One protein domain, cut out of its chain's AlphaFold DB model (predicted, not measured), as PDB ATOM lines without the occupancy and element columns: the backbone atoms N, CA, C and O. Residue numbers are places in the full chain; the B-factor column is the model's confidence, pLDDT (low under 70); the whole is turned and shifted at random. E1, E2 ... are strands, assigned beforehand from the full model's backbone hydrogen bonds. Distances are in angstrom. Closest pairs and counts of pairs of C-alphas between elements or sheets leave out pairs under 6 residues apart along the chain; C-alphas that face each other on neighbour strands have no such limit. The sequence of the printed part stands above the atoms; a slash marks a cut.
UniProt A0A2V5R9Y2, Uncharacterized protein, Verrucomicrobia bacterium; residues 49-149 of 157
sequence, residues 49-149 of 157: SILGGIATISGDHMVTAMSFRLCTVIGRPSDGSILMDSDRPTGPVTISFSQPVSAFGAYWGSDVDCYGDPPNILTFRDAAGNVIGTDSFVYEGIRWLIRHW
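This is residues 49 to 149 of the 157 residues of an uncharacterized protein of Verrucomicrobia bacterium (UniProt A0A2V5R9Y2). With little regular structure, the domain is one twisted sheet of four strands, E1 E6 E7 E8, with two small strand pairs, E2 with E5 and E3 with E4, beyond one end. The printed part has 101 residues with eight named strands, E1 to E8, and no named helix: all strand, 34 residues. The large sheet is mixed. The whole is compact, radius of gyration of the C-alphas 13.9 A, spanning 40 by 29 by 23 A.

E1, residues 55 to 58, is antiparallel to E6, residues 93 to 97; N 56 and O 96, 2.9 A, are within hydrogen-bond range. So are N 63 and O 85, 2.8 A, between antiparallel E2, residues 62 to 65, and E5, residues 83 to 86. E3, residues 68 to 70, and E4, residues 73 to 75, form a hairpin, with N 70 and O 73 at 2.8 A. E6 is parallel to E7, residues 121 to 125, with N 95 and O 123 at 2.8 A. E7 and E8, residues 131 to 136, form a hairpin, with N 122 and O 135 at 2.8 A.

E1 begins at C-alpha 55, (230.262, 273.642, 170.224). E8, 14.5 A long, ends at C-alpha 136, (234.994, 281.989, 186.743).

The printed part has no cut. The E6 to E7 link is long, 23 residues. Residues 101 to 116 and 137 to 149 are among those under pLDDT 70.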
ATOM      1  N   SER A  49     232.130 278.606 165.741       89.75
ATOM      2  CA  SER A  49     232.327 277.181 165.960       89.75
ATOM      3  C   SER A  49     233.696 276.906 166.575       89.75
ATOM      4  O   SER A  49     234.694 277.471 166.136       89.75
ATOM      5  N   ILE A  50     233.722 276.039 167.584       84.94
ATOM      6  CA  ILE A  50     234.919 275.608 168.313       84.94
ATOM      7  C   ILE A  50     234.873 274.090 168.533       84.94
ATOM      8  O   ILE A  50     233.845 273.443 168.299       84.94
ATOM      9  N   LEU A  51     235.978 273.520 169.013       80.62
ATOM     10  CA  LEU A  51     236.111 272.105 169.370       80.62
ATOM     11  C   LEU A  51     235.778 271.181 168.185       80.62
ATOM     12  O   LEU A  51     235.089 270.175 168.334       80.62
ATOM     13  N   GLY A  52     236.213 271.545 166.978       80.81
ATOM     14  CA  GLY A  52     235.949 270.745 165.776       80.81
ATOM     15  C   GLY A  52     234.472 270.676 165.364       80.81
ATOM     16  O   GLY A  52     234.076 269.735 164.681       80.81
ATOM     17  N   GLY A  53     233.645 271.648 165.767       87.06
ATOM     18  CA  GLY A  53     232.249 271.751 165.323       87.06
ATOM     19  C   GLY A  53     231.200 271.364 166.359       87.06
ATOM     20  O   GLY A  53     230.009 271.585 166.137       87.06
ATOM     21  N   ILE A  54     231.610 270.797 167.493       86.62
ATOM     22  CA  ILE A  54     230.669 270.264 168.488       86.62
ATOM     23  C   ILE A  54     230.131 271.329 169.445       86.62
ATOM     24  O   ILE A  54     229.245 271.045 170.250       86.62
ATOM     25  N   ALA A  55     230.696 272.533 169.402       89.81
ATOM     26  CA  ALA A  55     230.262 273.642 170.224       89.81
ATOM     27  C   ALA A  55     230.378 274.974 169.485       89.81
ATOM     28  O   ALA A  55     231.100 275.112 168.493       89.81
ATOM     29  N   THR A  56     229.662 275.963 170.002       92.88
ATOM     30  CA  THR A  56     229.810 277.362 169.620       92.88
ATOM     31  C   THR A  56     230.171 278.210 170.826       92.88
ATOM     32  O   THR A  56     229.761 277.909 171.948       92.88
ATOM     33  N   ILE A  57     230.926 279.280 170.592       89.31
ATOM     34  CA  ILE A  57     231.232 280.298 171.590       89.31
ATOM     35  C   ILE A  57     230.572 281.626 171.229       89.31
ATOM     36  O   ILE A  57     230.561 282.064 170.077       89.31
ATOM     37  N   SER A  58     230.005 282.273 172.235       90.19
ATOM     38  CA  SER A  58     229.387 283.591 172.138       90.19
ATOM     39  C   SER A  58     229.743 284.408 173.365       90.19
ATOM     40  O   SER A  58     229.801 283.867 174.465       90.19
ATOM     41  N   GLY A  59     229.930 285.704 173.196       85.38
ATOM     42  CA  GLY A  59     230.222 286.621 174.284       85.38
ATOM     43  C   GLY A  59     230.341 288.034 173.742       85.38
ATOM     44  O   GLY A  59     230.372 288.240 172.524       85.38
ATOM     45  N   ASP A  60     230.422 288.991 174.650       78.25
ATOM     46  CA  ASP A  60     230.682 290.377 174.292       78.25
ATOM     47  C   ASP A  60     232.186 290.600 174.104       78.25
ATOM     48  O   ASP A  60     233.014 289.950 174.744       78.25
ATOM     49  N   HIS A  61     232.536 291.524 173.205       80.19
ATOM     50  CA  HIS A  61     233.919 291.958 172.968       80.19
ATOM     51  C   HIS A  61     234.913 290.814 172.673       80.19
ATOM     52  O   HIS A  61     236.100 290.912 172.982       80.19
ATOM     53  N   MET A  62     234.438 289.738 172.034       83.62
ATOM     54  CA  MET A  62     235.267 288.611 171.599       83.62
ATOM     55  C   MET A  62     236.115 289.008 170.381       83.62
ATOM     56  O   MET A  62     235.599 289.307 169.296       83.62
ATOM     57  N   VAL A  63     237.431 289.003 170.543       83.62
ATOM     58  CA  VAL A  63     238.404 289.467 169.546       83.62
ATOM     59  C   VAL A  63     239.501 288.435 169.333       83.62
ATOM     60  O   VAL A  63     239.609 287.460 170.074       83.62
ATOM     61  N   THR A  64     240.330 288.651 168.313       85.69
ATOM     62  CA  THR A  64     241.623 287.972 168.229       85.69
ATOM     63  C   THR A  64     242.765 288.968 168.286       85.69
ATOM     64  O   THR A  64     242.654 290.111 167.828       85.69
ATOM     65  N   ALA A  65     243.885 288.532 168.846       79.31
ATOM     66  CA  ALA A  65     245.068 289.360 168.983       79.31
ATOM     67  C   ALA A  65     246.348 288.525 168.900       79.31
ATOM     68  O   ALA A  65     246.360 287.332 169.171       79.31
ATOM     69  N   MET A  66     247.465 289.178 168.574       80.31
ATOM     70  CA  MET A  66     248.798 288.563 168.685       80.31
ATOM     71  C   MET A  66     249.352 288.615 170.120       80.31
ATOM     72  O   MET A  66     250.436 288.109 170.409       80.31
ATOM     73  N   SER A  67     248.655 289.309 171.018       74.94
ATOM     74  CA  SER A  67     248.976 289.385 172.437       74.94
ATOM     75  C   SER A  67     247.810 289.984 173.205       74.94
ATOM     76  O   SER A  67     247.185 290.920 172.706       74.94
ATOM     77  N   PHE A  68     247.619 289.551 174.444       72.69
ATOM     78  CA  PHE A  68     246.686 290.159 175.388       72.69
ATOM     79  C   PHE A  68     247.403 290.490 176.695       72.69
ATOM     80  O   PHE A  68     248.409 289.867 177.043       72.69
ATOM     81  N   ARG A  69     246.931 291.515 177.405       72.38
ATOM     82  CA  ARG A  69     247.568 291.986 178.641       72.38
ATOM     83  C   ARG A  69     246.688 291.668 179.842       72.38
ATOM     84  O   ARG A  69     245.658 292.300 180.036       72.38
ATOM     85  N   LEU A  70     247.183 290.764 180.677       69.88
ATOM     86  CA  LEU A  70     246.685 290.459 182.014       69.88
ATOM     87  C   LEU A  70     247.467 291.321 183.007       69.88
ATOM     88  O   LEU A  70     248.532 290.918 183.474       69.88
ATOM     89  N   CYS A  71     247.023 292.561 183.228       68.81
ATOM     90  CA  CYS A  71     247.709 293.524 184.096       68.81
ATOM     91  C   CYS A  71     249.208 293.717 183.770       68.81
ATOM     92  O   CYS A  71     249.586 294.522 182.915       68.81
ATOM     93  N   THR A  72     250.071 292.987 184.484       64.62
ATOM     94  CA  THR A  72     251.540 293.038 184.413       64.62
ATOM     95  C   THR A  72     252.135 291.969 183.496       64.62
ATOM     96  O   THR A  72     253.332 291.995 183.208       64.62
ATOM     97  N   VAL A  73     251.306 291.045 183.018       65.12
ATOM     98  CA  VAL A  73     251.680 289.898 182.203       65.12
ATOM     99  C   VAL A  73     251.130 290.068 180.792       65.12
ATOM    100  O   VAL A  73     250.003 290.514 180.587       65.12
ATOM    101  N   ILE A  74     251.941 289.710 179.798       72.31
ATOM    102  CA  ILE A  74     251.524 289.675 178.395       72.31
ATOM    103  C   ILE A  74     251.392 288.212 177.989       72.31
ATOM    104  O   ILE A  74     252.395 287.501 177.899       72.31
ATOM    105  N   GLY A  75     250.159 287.782 177.744       70.38
ATOM    106  CA  GLY A  75     249.863 286.518 177.092       70.38
ATOM    107  C   GLY A  75     250.141 286.622 175.595       70.38
ATOM    108  O   GLY A  75     249.912 287.662 174.972       70.38
ATOM    109  N   ARG A  76     250.692 285.554 175.025       74.81
ATOM    110  CA  ARG A  76     251.025 285.450 173.604       74.81
ATOM    111  C   ARG A  76     250.576 284.098 173.070       74.81
ATOM    112  O   ARG A  76     250.592 283.139 173.844       74.81
ATOM    113  N   PRO A  77     250.235 284.036 171.777       72.12
ATOM    114  CA  PRO A  77     249.807 282.803 171.157       72.12
ATOM    115  C   PRO A  77     250.973 281.821 171.117       72.12
ATOM    116  O   PRO A  77     252.131 282.222 170.941       72.12
ATOM    117  N   SER A  78     250.681 280.541 171.318       69.00
ATOM    118  CA  SER A  78     251.730 279.514 171.419       69.00
ATOM    119  C   SER A  78     252.476 279.284 170.098       69.00
ATOM    120  O   SER A  78     253.674 278.994 170.103       69.00
ATOM    121  N   ASP A  79     251.790 279.484 168.974       67.25
ATOM    122  CA  ASP A  79     252.305 279.391 167.605       67.25
ATOM    123  C   ASP A  79     252.855 280.731 167.069       67.25
ATOM    124  O   ASP A  79     253.416 280.792 165.974       67.25
ATOM    125  N   GLY A  80     252.723 281.815 167.845       67.81
ATOM    126  CA  GLY A  80     253.129 283.165 167.459       67.81
ATOM    127  C   GLY A  80     252.162 283.900 166.519       67.81
ATOM    128  O   GLY A  80     252.516 284.982 166.045       67.81
ATOM    129  N   SER A  81     250.975 283.350 166.250       76.69
ATOM    130  CA  SER A  81     250.000 283.880 165.295       76.69
ATOM    131  C   SER A  81     248.905 284.709 165.976       76.69
ATOM    132  O   SER A  81     249.130 285.888 166.265       76.69
ATOM    133  N   ILE A  82     247.723 284.139 166.226       78.75
ATOM    134  CA  ILE A  82     246.544 284.849 166.735       78.75
ATOM    135  C   ILE A  82     245.759 283.987 167.723       78.75
ATOM    136  O   ILE A  82     245.213 282.964 167.327       78.75
ATOM    137  N   LEU A  83     245.594 284.493 168.946       77.69
ATOM    138  CA  LEU A  83     244.740 283.890 169.974       77.69
ATOM    139  C   LEU A  83     243.387 284.592 170.057       77.69
ATOM    140  O   LEU A  83     243.274 285.767 169.693       77.69
ATOM    141  N   MET A  84     242.385 283.901 170.592       80.81
ATOM    142  CA  MET A  84     241.118 284.504 171.017       80.81
ATOM    143  C   MET A  84     241.219 285.138 172.412       80.81
ATOM    144  O   MET A  84     241.758 284.531 173.333       80.81
ATOM    145  N   ASP A  85     240.620 286.317 172.581       78.31
ATOM    146  CA  ASP A  85     240.455 287.003 173.870       78.31
ATOM    147  C   ASP A  85     239.066 287.671 173.966       78.31
ATOM    148  O   ASP A  85     238.367 287.831 172.961       78.31
ATOM    149  N   SER A  86     238.662 288.067 175.170       77.50
ATOM    150  CA  SER A  86     237.533 288.959 175.442       77.50
ATOM    151  C   SER A  86     238.071 290.267 176.034       77.50
ATOM    152  O   SER A  86     238.495 290.312 177.191       77.50
ATOM    153  N   ASP A  87     238.080 291.340 175.235       74.56
ATOM    154  CA  ASP A  87     238.612 292.644 175.657       74.56
ATOM    155  C   ASP A  87     237.618 293.359 176.585       74.56
ATOM    156  O   ASP A  87     236.598 293.870 176.123       74.56
ATOM    157  N   ARG A  88     237.964 293.423 177.880       68.12
ATOM    158  CA  ARG A  88     237.210 294.044 178.992       68.12
ATOM    159  C   ARG A  88     235.847 293.378 179.242       68.12
ATOM    160  O   ARG A  88     234.891 293.608 178.500       68.12
ATOM    161  N   PRO A  89     235.709 292.577 180.309       64.00
ATOM    162  CA  PRO A  89     234.503 291.794 180.534       64.00
ATOM    163  C   PRO A  89     233.302 292.679 180.876       64.00
ATOM    164  O   PRO A  89     233.198 293.224 181.972       64.00
ATOM    165  N   THR A  90     232.347 292.776 179.951       60.78
ATOM    166  CA  THR A  90     231.015 293.346 180.224       60.78
ATOM    167  C   THR A  90     229.911 292.291 180.287       60.78
ATOM    168  O   THR A  90     228.769 292.639 180.581       60.78
ATOM    169  N   GLY A  91     230.216 291.012 180.040       66.12
ATOM    170  CA  GLY A  91     229.194 289.973 179.936       66.12
ATOM    171  C   GLY A  91     229.727 288.540 180.027       66.12
ATOM    172  O   GLY A  91     230.935 288.320 179.997       66.12
ATOM    173  N   PRO A  92     228.827 287.550 180.170       77.38
ATOM    174  CA  PRO A  92     229.202 286.145 180.236       77.38
ATOM    175  C   PRO A  92     229.667 285.629 178.870       77.38
ATOM    176  O   PRO A  92     229.013 285.847 177.847       77.38
ATOM    177  N   VAL A  93     230.746 284.853 178.869       85.06
ATOM    178  CA  VAL A  93     231.148 284.039 177.720       85.06
ATOM    179  C   VAL A  93     230.388 282.721 177.809       85.06
ATOM    180  O   VAL A  93     230.462 282.010 178.806       85.06
ATOM    181  N   THR A  94     229.616 282.387 176.782       90.31
ATOM    182  CA  THR A  94     228.821 281.157 176.726       90.31
ATOM    183  C   THR A  94     229.389 280.200 175.692       90.31
ATOM    184  O   THR A  94     229.548 280.571 174.530       90.31
ATOM    185  N   ILE A  95     229.629 278.959 176.109       89.38
ATOM    186  CA  ILE A  95     229.930 277.822 175.240       89.38
ATOM    187  C   ILE A  95     228.699 276.919 175.194       89.38
ATOM    188  O   ILE A  95     228.222 276.457 176.231       89.38
ATOM    189  N   SER A  96     228.174 276.679 173.995       93.06
ATOM    190  CA  SER A  96     226.980 275.855 173.779       93.06
ATOM    191  C   SER A  96     227.340 274.609 172.987       93.06
ATOM    192  O   SER A  96     227.827 274.719 171.865       93.06
ATOM    193  N   PHE A  97     227.096 273.433 173.558       90.62
ATOM    194  CA  PHE A  97     227.374 272.147 172.924       90.62
ATOM    195  C   PHE A  97     226.191 271.686 172.070       90.62
ATOM    196  O   PHE A  97     225.044 271.761 172.497       90.62
ATOM    197  N   SER A  98     226.459 271.169 170.871       90.19
ATOM    198  CA  SER A  98     225.436 270.619 169.965       90.19
ATOM    199  C   SER A  98     225.109 269.147 170.236       90.19
ATOM    200  O   SER A  98     224.118 268.624 169.728       90.19
ATOM    201  N   GLN A  99     225.919 268.480 171.057       84.00
ATOM    202  CA  GLN A  99     225.771 267.084 171.459       84.00
ATOM    203  C   GLN A  99     226.256 266.892 172.905       84.00
ATOM    204  O   GLN A  99     227.005 267.735 173.402       84.00
ATOM    205  N   PRO A 100     225.871 265.804 173.598       79.00
ATOM    206  CA  PRO A 100     226.391 265.511 174.930       79.00
ATOM    207  C   PRO A 100     227.923 265.415 174.937       79.00
ATOM    208  O   PRO A 100     228.514 264.721 174.107       79.00
ATOM    209  N   VAL A 101     228.562 266.084 175.897       69.44
ATOM    210  CA  VAL A 101     230.016 266.065 176.097       69.44
ATOM    211  C   VAL A 101     230.312 265.624 177.521       69.44
ATOM    212  O   VAL A 101     229.836 266.234 178.471       69.44
ATOM    213  N   SER A 102     231.110 264.567 177.672       66.75
ATOM    214  CA  SER A 102     231.539 264.068 178.986       66.75
ATOM    215  C   SER A 102     232.791 264.773 179.514       66.75
ATOM    216  O   SER A 102     233.010 264.798 180.717       66.75
ATOM    217  N   ALA A 103     233.624 265.330 178.627       64.94
ATOM    218  CA  ALA A 103     234.795 266.133 178.974       64.94
ATOM    219  C   ALA A 103     235.226 267.018 177.793       64.94
ATOM    220  O   ALA A 103     235.212 266.577 176.642       64.94
ATOM    221  N   PHE A 104     235.670 268.239 178.085       66.75
ATOM    222  CA  PHE A 104     236.408 269.104 177.160       66.75
ATOM    223  C   PHE A 104     237.455 269.890 177.956       66.75
ATOM    224  O   PHE A 104     237.269 270.129 179.148       66.75
ATOM    225  N   GLY A 105     238.546 270.281 177.301       62.72
ATOM    226  CA  GLY A 105     239.634 271.030 177.923       62.72
ATOM    227  C   GLY A 105     239.937 272.307 177.160       62.72
ATOM    228  O   GLY A 105     239.950 272.321 175.931       62.72
ATOM    229  N   ALA A 106     240.188 273.376 177.905       63.03
ATOM    230  CA  ALA A 106     240.580 274.670 177.374       63.03
ATOM    231  C   ALA A 106     241.415 275.417 178.413       63.03
ATOM    232  O   ALA A 106     241.228 275.226 179.617       63.03
ATOM    233  N   TYR A 107     242.333 276.252 177.939       63.56
ATOM    234  CA  TYR A 107     243.143 277.106 178.791       63.56
ATOM    235  C   TYR A 107     242.541 278.504 178.821       63.56
ATOM    236  O   TYR A 107     242.421 279.151 177.787       63.56
ATOM    237  N   TRP A 108     242.176 278.958 180.018       68.62
ATOM    238  CA  TRP A 108     241.569 280.267 180.244       68.62
ATOM    239  C   TRP A 108     242.451 281.107 181.158       68.62
ATOM    240  O   TRP A 108     243.093 280.586 182.073       68.62
ATOM    241  N   GLY A 109     242.450 282.415 180.928       64.69
ATOM    242  CA  GLY A 109     243.076 283.396 181.800       64.69
ATOM    243  C   GLY A 109     242.205 284.640 181.863       64.69
ATOM    244  O   GLY A 109     241.694 285.089 180.846       64.69
ATOM    245  N   SER A 110     242.018 285.181 183.061       68.00
ATOM    246  CA  SER A 110     241.316 286.443 183.283       68.00
ATOM    247  C   SER A 110     241.972 287.119 184.472       68.00
ATOM    248  O   SER A 110     242.180 286.477 185.498       68.00
ATOM    249  N   ASP A 111     242.319 288.389 184.325       63.34
ATOM    250  CA  ASP A 111     242.886 289.205 185.395       63.34
ATOM    251  C   ASP A 111     241.817 290.168 185.897       63.34
ATOM    252  O   ASP A 111     241.003 290.652 185.109       63.34
ATOM    253  N   VAL A 112     241.799 290.412 187.200       57.91
ATOM    254  CA  VAL A 112     240.905 291.389 187.824       57.91
ATOM    255  C   VAL A 112     241.764 292.364 188.623       57.91
ATOM    256  O   VAL A 112     242.901 292.073 188.961       57.91
ATOM    257  N   ASP A 113     241.232 293.549 188.904       59.72
ATOM    258  CA  ASP A 113     241.834 294.582 189.769       59.72
ATOM    259  C   ASP A 113     242.743 295.645 189.128       59.72
ATOM    260  O   ASP A 113     242.782 296.755 189.658       59.72
ATOM    261  N   CYS A 114     243.404 295.444 187.980       62.50
ATOM    262  CA  CYS A 114     244.179 296.566 187.385       62.50
ATOM    263  C   CYS A 114     243.338 297.559 186.592       62.50
ATOM    264  O   CYS A 114     243.739 298.712 186.418       62.50
ATOM    265  N   TYR A 115     242.203 297.098 186.081       68.69
ATOM    266  CA  TYR A 115     241.303 297.896 185.255       68.69
ATOM    267  C   TYR A 115     239.935 298.107 185.920       68.69
ATOM    268  O   TYR A 115     239.127 298.872 185.410       68.69
ATOM    269  N   GLY A 116     239.712 297.510 187.101       67.88
ATOM    270  CA  GLY A 116     238.453 297.610 187.849       67.88
ATOM    271  C   GLY A 116     237.300 296.787 187.263       67.88
ATOM    272  O   GLY A 116     236.164 296.949 187.704       67.88
ATOM    273  N   ASP A 117     237.588 295.922 186.289       70.69
ATOM    274  CA  ASP A 117     236.597 295.081 185.623       70.69
ATOM    275  C   ASP A 117     236.302 293.801 186.439       70.69
ATOM    276  O   ASP A 117     237.209 293.253 187.079       70.69
ATOM    277  N   PRO A 118     235.047 293.305 186.445       70.19
ATOM    278  CA  PRO A 118     234.690 292.056 187.118       70.19
ATOM    279  C   PRO A 118     235.303 290.836 186.407       70.19
ATOM    280  O   PRO A 118     235.594 290.909 185.219       70.19
ATOM    281  N   PRO A 119     235.462 289.676 187.068       69.19
ATOM    282  CA  PRO A 119     235.927 288.472 186.383       69.19
ATOM    283  C   PRO A 119     234.974 288.025 185.275       69.19
ATOM    284  O   PRO A 119     233.751 288.064 185.434       69.19
ATOM    285  N   ASN A 120     235.547 287.497 184.192       72.75
ATOM    286  CA  ASN A 120     234.784 286.788 183.172       72.75
ATOM    287  C   ASN A 120     234.092 285.556 183.774       72.75
ATOM    288  O   ASN A 120     234.711 284.751 184.477       72.75
ATOM    289  N   ILE A 121     232.808 285.392 183.452       79.00
ATOM    290  CA  ILE A 121     232.035 284.194 183.786       79.00
ATOM    291  C   ILE A 121     231.883 283.368 182.514       79.00
ATOM    292  O   ILE A 121     231.278 283.825 181.543       79.00
ATOM    293  N   LEU A 122     232.390 282.140 182.543       81.69
ATOM    294  CA  LEU A 122     232.139 281.137 181.521       81.69
ATOM    295  C   LEU A 122     230.882 280.343 181.874       81.69
ATOM    296  O   LEU A 122     230.738 279.842 182.985       81.69
ATOM    297  N   THR A 123     229.959 280.246 180.924       87.44
ATOM    298  CA  THR A 123     228.708 279.489 181.040       87.44
ATOM    299  C   THR A 123     228.691 278.372 180.012       87.44
ATOM    300  O   THR A 123     228.939 278.609 178.832       87.44
ATOM    301  N   PHE A 124     228.345 277.164 180.440       87.06
ATOM    302  CA  PHE A 124     228.258 275.988 179.581       87.06
ATOM    303  C   PHE A 124     226.800 275.588 179.396       87.06
ATOM    304  O   PHE A 124     226.057 275.486 180.375       87.06
ATOM    305  N   ARG A 125     226.390 275.357 178.146       89.94
ATOM    306  CA  ARG A 125     225.033 274.923 177.801       89.94
ATOM    307  C   ARG A 125     225.021 273.610 177.038       89.94
ATOM    308  O   ARG A 125     225.884 273.381 176.191       89.94
ATOM    309  N   ASP A 126     224.024 272.779 177.318       87.81
ATOM    310  CA  ASP A 126     223.729 271.590 176.518       87.81
ATOM    311  C   ASP A 126     222.993 271.938 175.207       87.81
ATOM    312  O   ASP A 126     222.642 273.092 174.942       87.81
ATOM    313  N   ALA A 127     222.721 270.911 174.399       87.62
ATOM    314  CA  ALA A 127     222.021 271.042 173.121       87.62
ATOM    315  C   ALA A 127     220.554 271.495 173.258       87.62
ATOM    316  O   ALA A 127     219.974 271.991 172.294       87.62
ATOM    317  N   ALA A 128     219.949 271.333 174.439       87.62
ATOM    318  CA  ALA A 128     218.604 271.814 174.745       87.62
ATOM    319  C   ALA A 128     218.605 273.272 175.249       87.62
ATOM    320  O   ALA A 128     217.541 273.857 175.448       87.62
ATOM    321  N   GLY A 129     219.785 273.878 175.416       87.50
ATOM    322  CA  GLY A 129     219.964 275.241 175.901       87.50
ATOM    323  C   GLY A 129     219.977 275.367 177.425       87.50
ATOM    324  O   GLY A 129     220.006 276.495 177.926       87.50
ATOM    325  N   ASN A 130     219.980 274.254 178.165       87.25
ATOM    326  CA  ASN A 130     220.074 274.268 179.622       87.25
ATOM    327  C   ASN A 130     221.504 274.579 180.051       87.25
ATOM    328  O   ASN A 130     222.460 274.112 179.435       87.25
ATOM    329  N   VAL A 131     221.660 275.328 181.143       88.25
ATOM    330  CA  VAL A 131     222.974 275.550 181.754       88.25
ATOM    331  C   VAL A 131     223.405 274.278 182.479       88.25
ATOM    332  O   VAL A 131     222.734 273.843 183.410       88.25
ATOM    333  N   ILE A 132     224.537 273.710 182.064       83.81
ATOM    334  CA  ILE A 132     225.136 272.496 182.649       83.81
ATOM    335  C   ILE A 132     226.357 272.800 183.521       83.81
ATOM    336  O   ILE A 132     226.922 271.908 184.146       83.81
ATOM    337  N   GLY A 133     226.779 274.064 183.567       82.31
ATOM    338  CA  GLY A 133     227.852 274.509 184.440       82.31
ATOM    339  C   GLY A 133     228.202 275.973 184.233       82.31
ATOM    340  O   GLY A 133     227.893 276.571 183.198       82.31
ATOM    341  N   THR A 134     228.889 276.535 185.217       81.38
ATOM    342  CA  THR A 134     229.552 277.833 185.125       81.38
ATOM    343  C   THR A 134     230.930 277.741 185.770       81.38
ATOM    344  O   THR A 134     231.142 276.944 186.684       81.38
ATOM    345  N   ASP A 135     231.876 278.544 185.293       75.62
ATOM    346  CA  ASP A 135     233.178 278.732 185.933       75.62
ATOM    347  C   ASP A 135     233.565 280.213 185.854       75.62
ATOM    348  O   ASP A 135     233.117 280.947 184.971       75.62
ATOM    349  N   SER A 136     234.384 280.667 186.791       72.38
ATOM    350  CA  SER A 136     234.994 281.989 186.743       72.38
ATOM    351  C   SER A 136     236.438 281.893 187.206       72.38
ATOM    352  O   SER A 136     236.800 281.130 188.109       72.38
ATOM    353  N   PHE A 137     237.291 282.664 186.541       65.50
ATOM    354  CA  PHE A 137     238.728 282.614 186.753       65.50
ATOM    355  C   PHE A 137     239.215 284.010 187.106       65.50
ATOM    356  O   PHE A 137     238.864 284.986 186.449       65.50
ATOM    357  N   VAL A 138     240.020 284.087 188.158       58.66
ATOM    358  CA  VAL A 138     240.677 285.312 188.590       58.66
ATOM    359  C   VAL A 138     242.159 285.023 188.749       58.66
ATOM    360  O   VAL A 138     242.551 284.102 189.468       58.66
ATOM    361  N   TYR A 139     242.981 285.812 188.072       55.56
ATOM    362  CA  TYR A 139     244.419 285.853 188.253       55.56
ATOM    363  C   TYR A 139     244.749 286.710 189.484       55.56
ATOM    364  O   TYR A 139     244.753 287.932 189.416       55.56
ATOM    365  N   GLU A 140     245.021 286.086 190.634       48.97
ATOM    366  CA  GLU A 140     245.479 286.808 191.833       48.97
ATOM    367  C   GLU A 140     247.022 286.910 191.853       48.97
ATOM    368  O   GLU A 140     247.731 286.067 192.415       48.97
ATOM    369  N   GLY A 141     247.572 287.961 191.231       44.28
ATOM    370  CA  GLY A 141     249.015 288.274 191.236       44.28
ATOM    371  C   GLY A 141     249.851 287.476 190.220       44.28
ATOM    372  O   GLY A 141     249.292 286.765 189.418       44.28
ATOM    373  N   ILE A 142     251.195 287.566 190.250       35.72
ATOM    374  CA  ILE A 142     252.185 287.090 189.228       35.72
ATOM    375  C   ILE A 142     252.233 285.544 189.012       35.72
ATOM    376  O   ILE A 142     253.292 284.962 188.769       35.72
ATOM    377  N   ARG A 143     251.129 284.816 189.190       36.84
ATOM    378  CA  ARG A 143     251.076 283.351 189.245       36.84
ATOM    379  C   ARG A 143     250.150 282.793 188.170       36.84
ATOM    380  O   ARG A 143     248.939 282.900 188.268       36.84
ATOM    381  N   TRP A 144     250.733 282.139 187.167       38.19
ATOM    382  CA  TRP A 144     250.022 281.376 186.135       38.19
ATOM    383  C   TRP A 144     249.186 280.248 186.749       38.19
ATOM    384  O   TRP A 144     249.716 279.179 187.046       38.19
ATOM    385  N   LEU A 145     247.882 280.469 186.925       34.12
ATOM    386  CA  LEU A 145     246.929 279.392 187.173       34.12
ATOM    387  C   LEU A 145     246.162 279.107 185.882       34.12
ATOM    388  O   LEU A 145     245.082 279.633 185.646       34.12
ATOM    389  N   ILE A 146     246.741 278.253 185.047       37.31
ATOM    390  CA  ILE A 146     246.018 277.622 183.950       37.31
ATOM    391  C   ILE A 146     245.209 276.474 184.574       37.31
ATOM    392  O   ILE A 146     245.785 275.500 185.064       37.31
ATOM    393  N   ARG A 147     243.878 276.599 184.629       37.44
ATOM    394  CA  ARG A 147     243.008 275.533 185.147       37.44
ATOM    395  C   ARG A 147     242.564 274.615 184.019       37.44
ATOM    396  O   ARG A 147     242.033 275.065 183.012       37.44
ATOM    397  N   HIS A 148     242.740 273.317 184.238       33.75
ATOM    398  CA  HIS A 148     241.987 272.298 183.526       33.75
ATOM    399  C   HIS A 148     240.560 272.274 184.048       33.75
ATOM    400  O   HIS A 148     240.352 272.069 185.246       33.75
ATOM    401  N   TRP A 149     239.590 272.405 183.151       33.88
ATOM    402  CA  TRP A 149     238.249 271.936 183.449       33.88
ATOM    403  C   TRP A 149     238.202 270.444 183.131       33.88
ATOM    404  O   TRP A 149     238.399 270.029 181.993       33.88
TER     405      TRP A 149